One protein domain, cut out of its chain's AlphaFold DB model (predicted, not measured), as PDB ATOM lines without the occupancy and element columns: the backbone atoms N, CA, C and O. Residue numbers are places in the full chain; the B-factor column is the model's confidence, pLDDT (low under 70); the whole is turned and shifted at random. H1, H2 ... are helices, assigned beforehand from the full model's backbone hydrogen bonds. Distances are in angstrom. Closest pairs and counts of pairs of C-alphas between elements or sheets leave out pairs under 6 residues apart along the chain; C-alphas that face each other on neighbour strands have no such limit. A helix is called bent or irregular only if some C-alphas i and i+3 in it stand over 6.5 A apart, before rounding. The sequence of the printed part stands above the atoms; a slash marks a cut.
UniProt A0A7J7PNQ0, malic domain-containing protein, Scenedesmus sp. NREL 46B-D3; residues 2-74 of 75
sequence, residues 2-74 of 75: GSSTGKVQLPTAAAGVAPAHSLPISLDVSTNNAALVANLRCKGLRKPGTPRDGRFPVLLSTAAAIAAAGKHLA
ATOM      1  N   GLY A   2     -13.958  33.007 -32.512       73.25
ATOM      2  CA  GLY A   2     -14.496  31.732 -33.042       73.25
ATOM      3  C   GLY A   2     -15.317  30.895 -32.042       73.25
ATOM      4  O   GLY A   2     -16.355  30.348 -32.394       73.25
ATOM      5  N   SER A   3     -14.908  30.860 -30.767       77.75
ATOM      6  CA  SER A   3     -15.632  30.101 -29.732       77.75
ATOM      7  C   SER A   3     -16.991  30.709 -29.354       77.75
ATOM      8  O   SER A   3     -17.938  29.968 -29.108       77.75
ATOM      9  N   SER A   4     -17.116  32.041 -29.308       75.38
ATOM     10  CA  SER A   4     -18.379  32.706 -28.954       75.38
ATOM     11  C   SER A   4     -19.414  32.572 -30.068       75.38
ATOM     12  O   SER A   4     -20.575  32.309 -29.786       75.38
ATOM     13  N   THR A   5     -18.995  32.661 -31.333       78.56
ATOM     14  CA  THR A   5     -19.886  32.460 -32.485       78.56
ATOM     15  C   THR A   5     -20.432  31.032 -32.545       78.56
ATOM     16  O   THR A   5     -21.633  30.853 -32.723       78.56
ATOM     17  N   GLY A   6     -19.594  30.017 -32.305       71.75
ATOM     18  CA  GLY A   6     -20.060  28.623 -32.252       71.75
ATOM     19  C   GLY A   6     -21.090  28.375 -31.140       71.75
ATOM     20  O   GLY A   6     -22.055  27.640 -31.339       71.75
ATOM     21  N   LYS A   7     -20.946  29.054 -29.991       79.00
ATOM     22  CA  LYS A   7     -21.930  29.002 -28.895       79.00
ATOM     23  C   LYS A   7     -23.243  29.724 -29.190       79.00
ATOM     24  O   LYS A   7     -24.197  29.479 -28.471       79.00
ATOM     25  N   VAL A   8     -23.304  30.588 -30.202       78.44
ATOM     26  CA  VAL A   8     -24.566  31.172 -30.688       78.44
ATOM     27  C   VAL A   8     -25.224  30.242 -31.708       78.44
ATOM     28  O   VAL A   8     -26.428  30.022 -31.659       78.44
ATOM     29  N   GLN A   9     -24.437  29.623 -32.590       84.38
ATOM     30  CA  GLN A   9     -24.954  28.718 -33.620       84.38
ATOM     31  C   GLN A   9     -25.631  27.472 -33.039       84.38
ATOM     32  O   GLN A   9     -26.672  27.058 -33.538       84.38
ATOM     33  N   LEU A  10     -25.069  26.891 -31.974       84.06
ATOM     34  CA  LEU A  10     -25.623  25.691 -31.351       84.06
ATOM     35  C   LEU A  10     -27.037  25.894 -30.763       84.06
ATOM     36  O   LEU A  10     -27.919  25.126 -31.129       84.06
ATOM     37  N   PRO A  11     -27.317  26.894 -29.902       78.88
ATOM     38  CA  PRO A  11     -28.666  27.138 -29.391       78.88
ATOM     39  C   PRO A  11     -29.634  27.619 -30.476       78.88
ATOM     40  O   PRO A  11     -30.817  27.295 -30.407       78.88
ATOM     41  N   THR A  12     -29.157  28.321 -31.508       84.88
ATOM     42  CA  THR A  12     -29.991  28.631 -32.676       84.88
ATOM     43  C   THR A  12     -30.414  27.363 -33.417       84.88
ATOM     44  O   THR A  12     -31.595  27.198 -33.702       84.88
ATOM     45  N   ALA A  13     -29.484  26.444 -33.682       84.19
ATOM     46  CA  ALA A  13     -29.771  25.212 -34.412       84.19
ATOM     47  C   ALA A  13     -30.542  24.172 -33.578       84.19
ATOM     48  O   ALA A  13     -31.407  23.487 -34.110       84.19
ATOM     49  N   ALA A  14     -30.228  24.039 -32.286       87.88
ATOM     50  CA  ALA A  14     -30.754  22.973 -31.432       87.88
ATOM     51  C   ALA A  14     -32.001  23.374 -30.633       87.88
ATOM     52  O   ALA A  14     -32.841  22.524 -30.357       87.88
ATOM     53  N   ALA A  15     -32.122  24.645 -30.243       86.62
ATOM     54  CA  ALA A  15     -33.203  25.136 -29.387       86.62
ATOM     55  C   ALA A  15     -34.074  26.208 -30.066       86.62
ATOM     56  O   ALA A  15     -34.971  26.756 -29.431       86.62
ATOM     57  N   GLY A  16     -33.814  26.528 -31.340       85.38
ATOM     58  CA  GLY A  16     -34.592  27.510 -32.099       85.38
ATOM     59  C   GLY A  16     -34.427  28.952 -31.612       85.38
ATOM     60  O   GLY A  16     -35.256  29.802 -31.929       85.38
ATOM     61  N   VAL A  17     -33.375  29.254 -30.839       86.06
ATOM     62  CA  VAL A  17     -33.113  30.620 -30.363       86.06
ATOM     63  C   VAL A  17     -32.857  31.521 -31.567       86.06
ATOM     64  O   VAL A  17     -31.880  31.320 -32.295       86.06
ATOM     65  N   ALA A  18     -33.714  32.527 -31.771       85.00
ATOM     66  CA  ALA A  18     -33.550  33.424 -32.904       85.00
ATOM     67  C   ALA A  18     -32.191  34.144 -32.796       85.00
ATOM     68  O   ALA A  18     -31.906  34.777 -31.773       85.00
ATOM     69  N   PRO A  19     -31.341  34.079 -33.834       82.12
ATOM     70  CA  PRO A  19     -29.993  34.638 -33.772       82.12
ATOM     71  C   PRO A  19     -29.996  36.163 -33.589       82.12
ATOM     72  O   PRO A  19     -29.034  36.705 -33.058       82.12
ATOM     73  N   ALA A  20     -31.098  36.844 -33.928       86.69
ATOM     74  CA  ALA A  20     -31.310  38.265 -33.642       86.69
ATOM     75  C   ALA A  20     -31.282  38.603 -32.135       86.69
ATOM     76  O   ALA A  20     -30.970  39.733 -31.773       86.69
ATOM     77  N   HIS A  21     -31.550  37.631 -31.255       85.94
ATOM     78  CA  HIS A  21     -31.499  37.803 -29.798       85.94
ATOM     79  C   HIS A  21     -30.159  37.380 -29.177       85.94
ATOM     80  O   HIS A  21     -30.034  37.321 -27.955       85.94
ATOM     81  N   SER A  22     -29.148  37.058 -29.987       84.44
ATOM     82  CA  SER A  22     -27.839  36.609 -29.510       84.44
ATOM     83  C   SER A  22     -26.724  37.512 -30.027       84.44
ATOM     84  O   SER A  22     -26.525  37.639 -31.231       84.44
ATOM     85  N   LEU A  23     -25.940  38.092 -29.114       86.88
ATOM     86  CA  LEU A  23     -24.814  38.958 -29.462       86.88
ATOM     87  C   LEU A  23     -23.478  38.331 -29.020       86.88
ATOM     88  O   LEU A  23     -23.144  38.366 -27.834       86.88
ATOM     89  N   PRO A  24     -22.685  37.745 -29.938       86.44
ATOM     90  CA  PRO A  24     -21.384  37.182 -29.595       86.44
ATOM     91  C   PRO A  24     -20.350  38.293 -29.373       86.44
ATOM     92  O   PRO A  24     -19.907  38.943 -30.317       86.44
ATOM     93  N   ILE A  25     -19.907  38.466 -28.127       87.38
ATOM     94  CA  ILE A  25     -18.900  39.466 -27.741       87.38
ATOM     95  C   ILE A  25     -17.578  38.767 -27.391       87.38
ATOM     96  O   ILE A  25     -17.564  37.713 -26.754       87.38
ATOM     97  N   SER A  26     -16.447  39.359 -27.785       88.25
ATOM     98  CA  SER A  26     -15.109  38.965 -27.322       88.25
ATOM     99  C   SER A  26     -14.419  40.173 -26.719       88.25
ATOM    100  O   SER A  26     -14.209  41.170 -27.401       88.25
ATOM    101  N   LEU A  27     -14.030  40.057 -25.454       88.12
ATOM    102  CA  LEU A  27     -13.260  41.081 -24.757       88.12
ATOM    103  C   LEU A  27     -11.774  40.791 -24.952       88.12
ATOM    104  O   LEU A  27     -11.241  39.838 -24.382       88.12
ATOM    105  N   ASP A  28     -11.115  41.585 -25.791       88.81
ATOM    106  CA  ASP A  28      -9.672  41.480 -25.987       88.81
ATOM    107  C   ASP A  28      -8.941  42.278 -24.902       88.81
ATOM    108  O   ASP A  28      -8.745  43.487 -25.001       88.81
ATOM    109  N   VAL A  29      -8.555  41.582 -23.834       86.31
ATOM    110  CA  VAL A  29      -7.720  42.123 -22.752       86.31
ATOM    111  C   VAL A  29      -6.255  41.741 -22.939       86.31
ATOM    112  O   VAL A  29      -5.537  41.555 -21.952       86.31
ATOM    113  N   SER A  30      -5.801  41.658 -24.197       84.56
ATOM    114  CA  SER A  30      -4.474  41.200 -24.626       84.56
ATOM    115  C   SER A  30      -4.163  39.746 -24.248       84.56
ATOM    116  O   SER A  30      -5.000  39.040 -23.684       84.56
ATOM    117  N   THR A  31      -2.983  39.246 -24.629       86.25
ATOM    118  CA  THR A  31      -2.660  37.816 -24.539       86.25
ATOM    119  C   THR A  31      -1.281  37.567 -23.942       86.25
ATOM    120  O   THR A  31      -0.335  38.311 -24.176       86.25
ATOM    121  N   ASN A  32      -1.163  36.475 -23.185       89.69
ATOM    122  CA  ASN A  32       0.120  35.984 -22.672       89.69
ATOM    123  C   ASN A  32       0.810  35.027 -23.657       89.69
ATOM    124  O   ASN A  32       1.895  34.525 -23.381       89.69
ATOM    125  N   ASN A  33       0.187  34.744 -24.804       89.81
ATOM    126  CA  ASN A  33       0.769  33.875 -25.815       89.81
ATOM    127  C   ASN A  33       1.790  34.655 -26.658       89.81
ATOM    128  O   ASN A  33       1.416  35.394 -27.572       89.81
ATOM    129  N   ALA A  34       3.078  34.446 -26.375       89.38
ATOM    130  CA  ALA A  34       4.184  35.110 -27.062       89.38
ATOM    131  C   ALA A  34       4.171  34.892 -28.588       89.38
ATOM    132  O   ALA A  34       4.459  35.822 -29.340       89.38
ATOM    133  N   ALA A  35       3.756  33.710 -29.059       90.38
ATOM    134  CA  ALA A  35       3.666  33.422 -30.490       90.38
ATOM    135  C   ALA A  35       2.597  34.282 -31.186       90.38
ATOM    136  O   ALA A  35       2.788  34.696 -32.325       90.38
ATOM    137  N   LEU A  36       1.490  34.599 -30.503       87.81
ATOM    138  CA  LEU A  36       0.453  35.491 -31.035       87.81
ATOM    139  C   LEU A  36       0.853  36.969 -30.969       87.81
ATOM    140  O   LEU A  36       0.445  37.736 -31.836       87.81
ATOM    141  N   VAL A  37       1.653  37.366 -29.977       88.81
ATOM    142  CA  VAL A  37       2.174  38.740 -29.871       88.81
ATOM    143  C   VAL A  37       3.178  39.029 -30.991       88.81
ATOM    144  O   VAL A  37       3.106  40.084 -31.619       88.81
ATOM    145  N   ALA A  38       4.064  38.077 -31.291       89.19
ATOM    146  CA  ALA A  38       5.063  38.205 -32.353       89.19
ATOM    147  C   ALA A  38       4.476  38.074 -33.773       89.19
ATOM    148  O   ALA A  38       5.107  38.465 -34.755       89.19
ATOM    149  N   ASN A  39       3.266  37.528 -33.912       91.38
ATOM    150  CA  ASN A  39       2.665  37.273 -35.215       91.38
ATOM    151  C   ASN A  39       2.041  38.543 -35.821       91.38
ATOM    152  O   ASN A  39       1.051  39.073 -35.317       91.38
ATOM    153  N   LEU A  40       2.567  38.984 -36.969       87.44
ATOM    154  CA  LEU A  40       2.060  40.138 -37.731       87.44
ATOM    155  C   LEU A  40       0.622  39.960 -38.246       87.44
ATOM    156  O   LEU A  40      -0.064  40.948 -38.491       87.44
ATOM    157  N   ARG A  41       0.149  38.719 -38.399       91.50
ATOM    158  CA  ARG A  41      -1.226  38.406 -38.825       91.50
ATOM    159  C   ARG A  41      -2.218  38.369 -37.661       91.50
ATOM    160  O   ARG A  41      -3.409  38.148 -37.885       91.50
ATOM    161  N   CYS A  42      -1.754  38.537 -36.422       85.00
ATOM    162  CA  CYS A  42      -2.632  38.576 -35.262       85.00
ATOM    163  C   CYS A  42      -3.530  39.818 -35.338       85.00
ATOM    164  O   CYS A  42      -3.043  40.946 -35.343       85.00
ATOM    165  N   LYS A  43      -4.849  39.601 -35.403       87.81
ATOM    166  CA  LYS A  43      -5.851  40.677 -35.495       87.81
ATOM    167  C   LYS A  43      -6.168  41.338 -34.145       87.81
ATOM    168  O   LYS A  43      -6.816  42.376 -34.131       87.81
ATOM    169  N   GLY A  44      -5.773  40.712 -33.035       86.62
ATOM    170  CA  GLY A  44      -6.011  41.212 -31.679       86.62
ATOM    171  C   GLY A  44      -4.903  42.131 -31.163       86.62
ATOM    172  O   GLY A  44      -3.951  42.463 -31.875       86.62
ATOM    173  N   LEU A  45      -5.003  42.513 -29.894       87.06
ATOM    174  CA  LEU A  45      -4.014  43.333 -29.204       87.06
ATOM    175  C   LEU A  45      -2.687  42.577 -29.058       87.06
ATOM    176  O   LEU A  45      -2.547  41.650 -28.258       87.06
ATOM    177  N   ARG A  46      -1.673  43.024 -29.805       87.12
ATOM    178  CA  ARG A  46      -0.301  42.489 -29.778       87.12
ATOM    179  C   ARG A  46       0.516  43.106 -28.644       87.12
ATOM    180  O   ARG A  46       1.504  43.797 -28.874       87.12
ATOM    181  N   LYS A  47       0.074  42.886 -27.410       87.62
ATOM    182  CA  LYS A  47       0.793  43.298 -26.200       87.62
ATOM    183  C   LYS A  47       0.674  42.223 -25.114       87.62
ATOM    184  O   LYS A  47      -0.237  41.396 -25.207       87.62
ATOM    185  N   PRO A  48       1.562  42.227 -24.105       85.00
ATOM    186  CA  PRO A  48       1.436  41.340 -22.954       85.00
ATOM    187  C   PRO A  48       0.092  41.526 -22.247       85.00
ATOM    188  O   PRO A  48      -0.423  42.644 -22.184       85.00
ATOM    189  N   GLY A  49      -0.452  40.430 -21.718       83.50
ATOM    190  CA  GLY A  49      -1.749  40.408 -21.052       83.50
ATOM    191  C   GLY A  49      -1.851  41.424 -19.918       83.50
ATOM    192  O   GLY A  49      -0.981  41.487 -19.049       83.50
ATOM    193  N   THR A  50      -2.961  42.160 -19.868       85.56
ATOM    194  CA  THR A  50      -3.263  43.064 -18.755       85.56
ATOM    195  C   THR A  50      -3.263  42.274 -17.436       85.56
ATOM    196  O   THR A  50      -3.833  41.176 -17.410       85.56
ATOM    197  N   PRO A  51      -2.669  42.783 -16.340       84.19
ATOM    198  CA  PRO A  51      -2.754  42.161 -15.018       84.19
ATOM    199  C   PRO A  51      -4.203  41.984 -14.553       84.19
ATOM    200  O   PRO A  51      -5.100  42.695 -15.011       84.19
ATOM    201  N   ARG A  52      -4.444  41.043 -13.634       77.62
ATOM    202  CA  ARG A  52      -5.792  40.699 -13.142       77.62
ATOM    203  C   ARG A  52      -6.565  41.930 -12.663       77.62
ATOM    204  O   ARG A  52      -7.733  42.096 -13.008       77.62
ATOM    205  N   ASP A  53      -5.879  42.805 -11.955       82.19
ATOM    206  CA  ASP A  53      -6.414  44.005 -11.315       82.19
ATOM    207  C   ASP A  53      -6.910  45.013 -12.363       82.19
ATOM    208  O   ASP A  53      -7.939  45.655 -12.183       82.19
ATOM    209  N   GLY A  54      -6.245  45.066 -13.522       79.81
ATOM    210  CA  GLY A  54      -6.671  45.863 -14.674       79.81
ATOM    211  C   GLY A  54      -7.757  45.207 -15.537       79.81
ATOM    212  O   GLY A  54      -8.380  45.889 -16.348       79.81
ATOM    213  N   ARG A  55      -8.024  43.900 -15.383       82.94
ATOM    214  CA  ARG A  55      -9.099  43.196 -16.119       82.94
ATOM    215  C   ARG A  55     -10.469  43.388 -15.479       82.94
ATOM    216  O   ARG A  55     -11.464  43.475 -16.196       82.94
ATOM    217  N   PHE A  56     -10.526  43.439 -14.149       85.44
ATOM    218  CA  PHE A  56     -11.780  43.573 -13.401       85.44
ATOM    219  C   PHE A  56     -12.604  44.813 -13.786       85.44
ATOM    220  O   PHE A  56     -13.796  44.652 -14.048       85.44
ATOM    221  N   PRO A  57     -12.015  46.018 -13.910       89.12
ATOM    222  CA  PRO A  57     -12.755  47.209 -14.318       89.12
ATOM    223  C   PRO A  57     -13.379  47.081 -15.710       89.12
ATOM    224  O   PRO A  57     -14.508  47.512 -15.912       89.12
ATOM    225  N   VAL A  58     -12.672  46.450 -16.655       86.81
ATOM    226  CA  VAL A  58     -13.161  46.231 -18.027       86.81
ATOM    227  C   VAL A  58     -14.337  45.259 -18.041       86.81
ATOM    228  O   VAL A  58     -15.330  45.493 -18.727       86.81
ATOM    229  N   LEU A  59     -14.255  44.175 -17.266       88.12
ATOM    230  CA  LEU A  59     -15.365  43.234 -17.115       88.12
ATOM    231  C   LEU A  59     -16.592  43.920 -16.506       88.12
ATOM    232  O   LEU A  59     -17.695  43.764 -17.025       88.12
ATOM    233  N   LEU A  60     -16.392  44.701 -15.441       88.81
ATOM    234  CA  LEU A  60     -17.477  45.375 -14.736       88.81
ATOM    235  C   LEU A  60     -18.157  46.436 -15.611       88.81
ATOM    236  O   LEU A  60     -19.384  46.455 -15.699       88.81
ATOM    237  N   SER A  61     -17.380  47.280 -16.296       90.19
ATOM    238  CA  SER A  61     -17.932  48.309 -17.182       90.19
ATOM    239  C   SER A  61     -18.673  47.701 -18.372       90.19
ATOM    240  O   SER A  61     -19.752  48.170 -18.726       90.19
ATOM    241  N   THR A  62     -18.152  46.609 -18.943       89.44
ATOM    242  CA  THR A  62     -18.823  45.902 -20.042       89.44
ATOM    243  C   THR A  62     -20.124  45.257 -19.562       89.44
ATOM    244  O   THR A  62     -21.149  45.395 -20.225       89.44
ATOM    245  N   ALA A  63     -20.126  44.594 -18.401       88.06
ATOM    246  CA  ALA A  63     -21.338  44.003 -17.837       88.06
ATOM    247  C   ALA A  63     -22.416  45.066 -17.565       88.06
ATOM    248  O   ALA A  63     -23.577  44.866 -17.918       88.06
ATOM    249  N   ALA A  64     -22.027  46.218 -17.011       88.81
ATOM    250  CA  ALA A  64     -22.932  47.344 -16.795       88.81
ATOM    251  C   ALA A  64     -23.496  47.896 -18.118       88.81
ATOM    252  O   ALA A  64     -24.700  48.128 -18.219       88.81
ATOM    253  N   ALA A  65     -22.658  48.050 -19.148       88.19
ATOM    254  CA  ALA A  65     -23.086  48.514 -20.466       88.19
ATOM    255  C   ALA A  65     -24.055  47.530 -21.142       88.19
ATOM    256  O   ALA A  65     -25.079  47.951 -21.678       88.19
ATOM    257  N   ILE A  66     -23.782  46.222 -21.066       89.44
ATOM    258  CA  ILE A  66     -24.682  45.178 -21.578       89.44
ATOM    259  C   ILE A  66     -26.019  45.219 -20.830       89.44
ATOM    260  O   ILE A  66     -27.074  45.188 -21.460       89.44
ATOM    261  N   ALA A  67     -25.992  45.339 -19.500       86.56
ATOM    262  CA  ALA A  67     -27.203  45.422 -18.688       86.56
ATOM    263  C   ALA A  67     -28.028  46.685 -18.981       86.56
ATOM    264  O   ALA A  67     -29.252  46.638 -18.900       86.56
ATOM    265  N   ALA A  68     -27.389  47.806 -19.322       86.38
ATOM    266  CA  ALA A  68     -28.079  49.018 -19.756       86.38
ATOM    267  C   ALA A  68     -28.676  48.858 -21.166       86.38
ATOM    268  O   ALA A  68     -29.856  49.140 -21.365       86.38
ATOM    269  N   ALA A  69     -27.899  48.343 -22.124       81.69
ATOM    270  CA  ALA A  69     -28.334  48.143 -23.507       81.69
ATOM    271  C   ALA A  69     -29.467  47.108 -23.630       81.69
ATOM    272  O   ALA A  69     -30.395  47.298 -24.413       81.69
ATOM    273  N   GLY A  70     -29.443  46.050 -22.815       76.06
ATOM    274  CA  GLY A  70     -30.492  45.029 -22.790       76.06
ATOM    275  C   GLY A  70     -31.876  45.573 -22.422       76.06
ATOM    276  O   GLY A  70     -32.876  45.025 -22.874       76.06
ATOM    277  N   LYS A  71     -31.960  46.686 -21.678       63.19
ATOM    278  CA  LYS A  71     -33.243  47.339 -21.349       63.19
ATOM    279  C   LYS A  71     -33.866  48.058 -22.545       63.19
ATOM    280  O   LYS A  71     -35.069  48.278 -22.543       63.19
ATOM    281  N   HIS A  72     -33.063  48.411 -23.549       58.62
ATOM    282  CA  HIS A  72     -33.512  49.112 -24.754       58.62
ATOM    283  C   HIS A  72     -33.860  48.175 -25.918       58.62
ATOM    284  O   HIS A  72     -34.471  48.624 -26.877       58.62
ATOM    285  N   LEU A  73     -33.485  46.891 -25.852       55.06
ATOM    286  CA  LEU A  73     -33.756  45.902 -26.908       55.06
ATOM    287  C   LEU A  73     -35.045  45.083 -26.691       55.06
ATOM    288  O   LEU A  73     -35.366  44.241 -27.523       55.06
ATOM    289  N   ALA A  74     -35.748  45.282 -25.570       52.72
ATOM    290  CA  ALA A  74     -36.941  44.517 -25.190       52.72
ATOM    291  C   ALA A  74     -38.282  45.181 -25.584       52.72
ATOM    292  O   ALA A  74     -39.335  44.711 -25.157       52.72
TER     293      ALA A  74
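What this domain is: This is residues 2 to 74 of the 75 residues of the protein "malic domain-containing protein" of Scenedesmus sp. NREL 46B-D3 (UniProt A0A7J7PNQ0). What does this model look like at first sight? It is a loose, elongated zigzag: the two longer helices, H1 and H3, run broadly along the long axis, and the drawn-out stretch of residues 22 to 30 runs back between them. The short helix H2 and the loop of residues 39 to 48 make a turn at one end, and residues 16 to 21 make the fold at the other; no helix packs on another. What is it made of? The printed part has 73 residues with three named helices, H1, H2 and H3 in that order along the chain, and no named strand; the class is all helix. How tightly is it drawn together? It is loose, with a radius of gyration of the C-alphas of 15.7 A, and only just elongated, spanning 41 by 27 by 17 A.

How they stand to each other: Does the first helix meet the one that follows it? H1, residues 2 to 15, and H2, residues 34 to 38, are apart: no C-alpha of the one is within 8 A of the other. A long link of 18 residues joins them. What follows after another loop? A long link of 13 residues leads from H2 to H3, residues 52 to 70, and these two helices are apart. H1 and H3 are apart as well, and there is no hairpin. How do the directions of the two longer helices compare? From N to C, both go toward lower x: the x component of the direction is -0.92 in H1 and -0.93 in H3. What do the backbone N and O atoms show within the helices? In H2 every O i to N i+4 pair is within hydrogen-bond range, while in H1 it is 9 of 10 pairs and in H3 13 of 15.

Where its parts are: Where does the first helix lie? H1 begins at C-alpha 2, at (-14.496, 31.732, -33.042), and ends at C-alpha 15, at (-33.203, 25.136, -29.387), a length of 20.2 A. Where does the run back toward H2 show in the numbers? Residues 19 to 21 are helix too, a run too short to bear a name; from C-alpha 21, at (-31.499, 37.803, -29.798), the path goes to C-alpha 30, at (-4.474, 41.200, -24.626). H2 then takes up residues 34 to 38, five in number. Where is the longest helix? H3, with 19 residues from Arg 52 to Gly 70, is 26.9 A long and ends with C-alpha 70 at (-30.492, 45.029, -22.790). It is neither bent nor irregular, but only just: C-alphas 54 and 57 are 6.2 A apart.

The domain as a whole: How large is the printed part? The two C-alphas farthest apart are those of Ala 38 and Ala 74, at 43.1 A, and the first and last printed C-alphas, those of Gly 2 and Ala 74, are 27.0 A apart. Is anything missing or standing free? The printed part has no cut; it runs from residue 2 to residue 74 of a full chain of 75 residues. Residues 63 to 72, of which 63 to 70 belong to H3, stand free, with no C-alpha 8 or more residues away along the chain within 10 A. Which stretches have no named element? They include the two long links, residues 16 to 33 and residues 39 to 51. How sure is the model of itself? The mean pLDDT of the printed part is 83.8, and residues 71 to 74 are under 70.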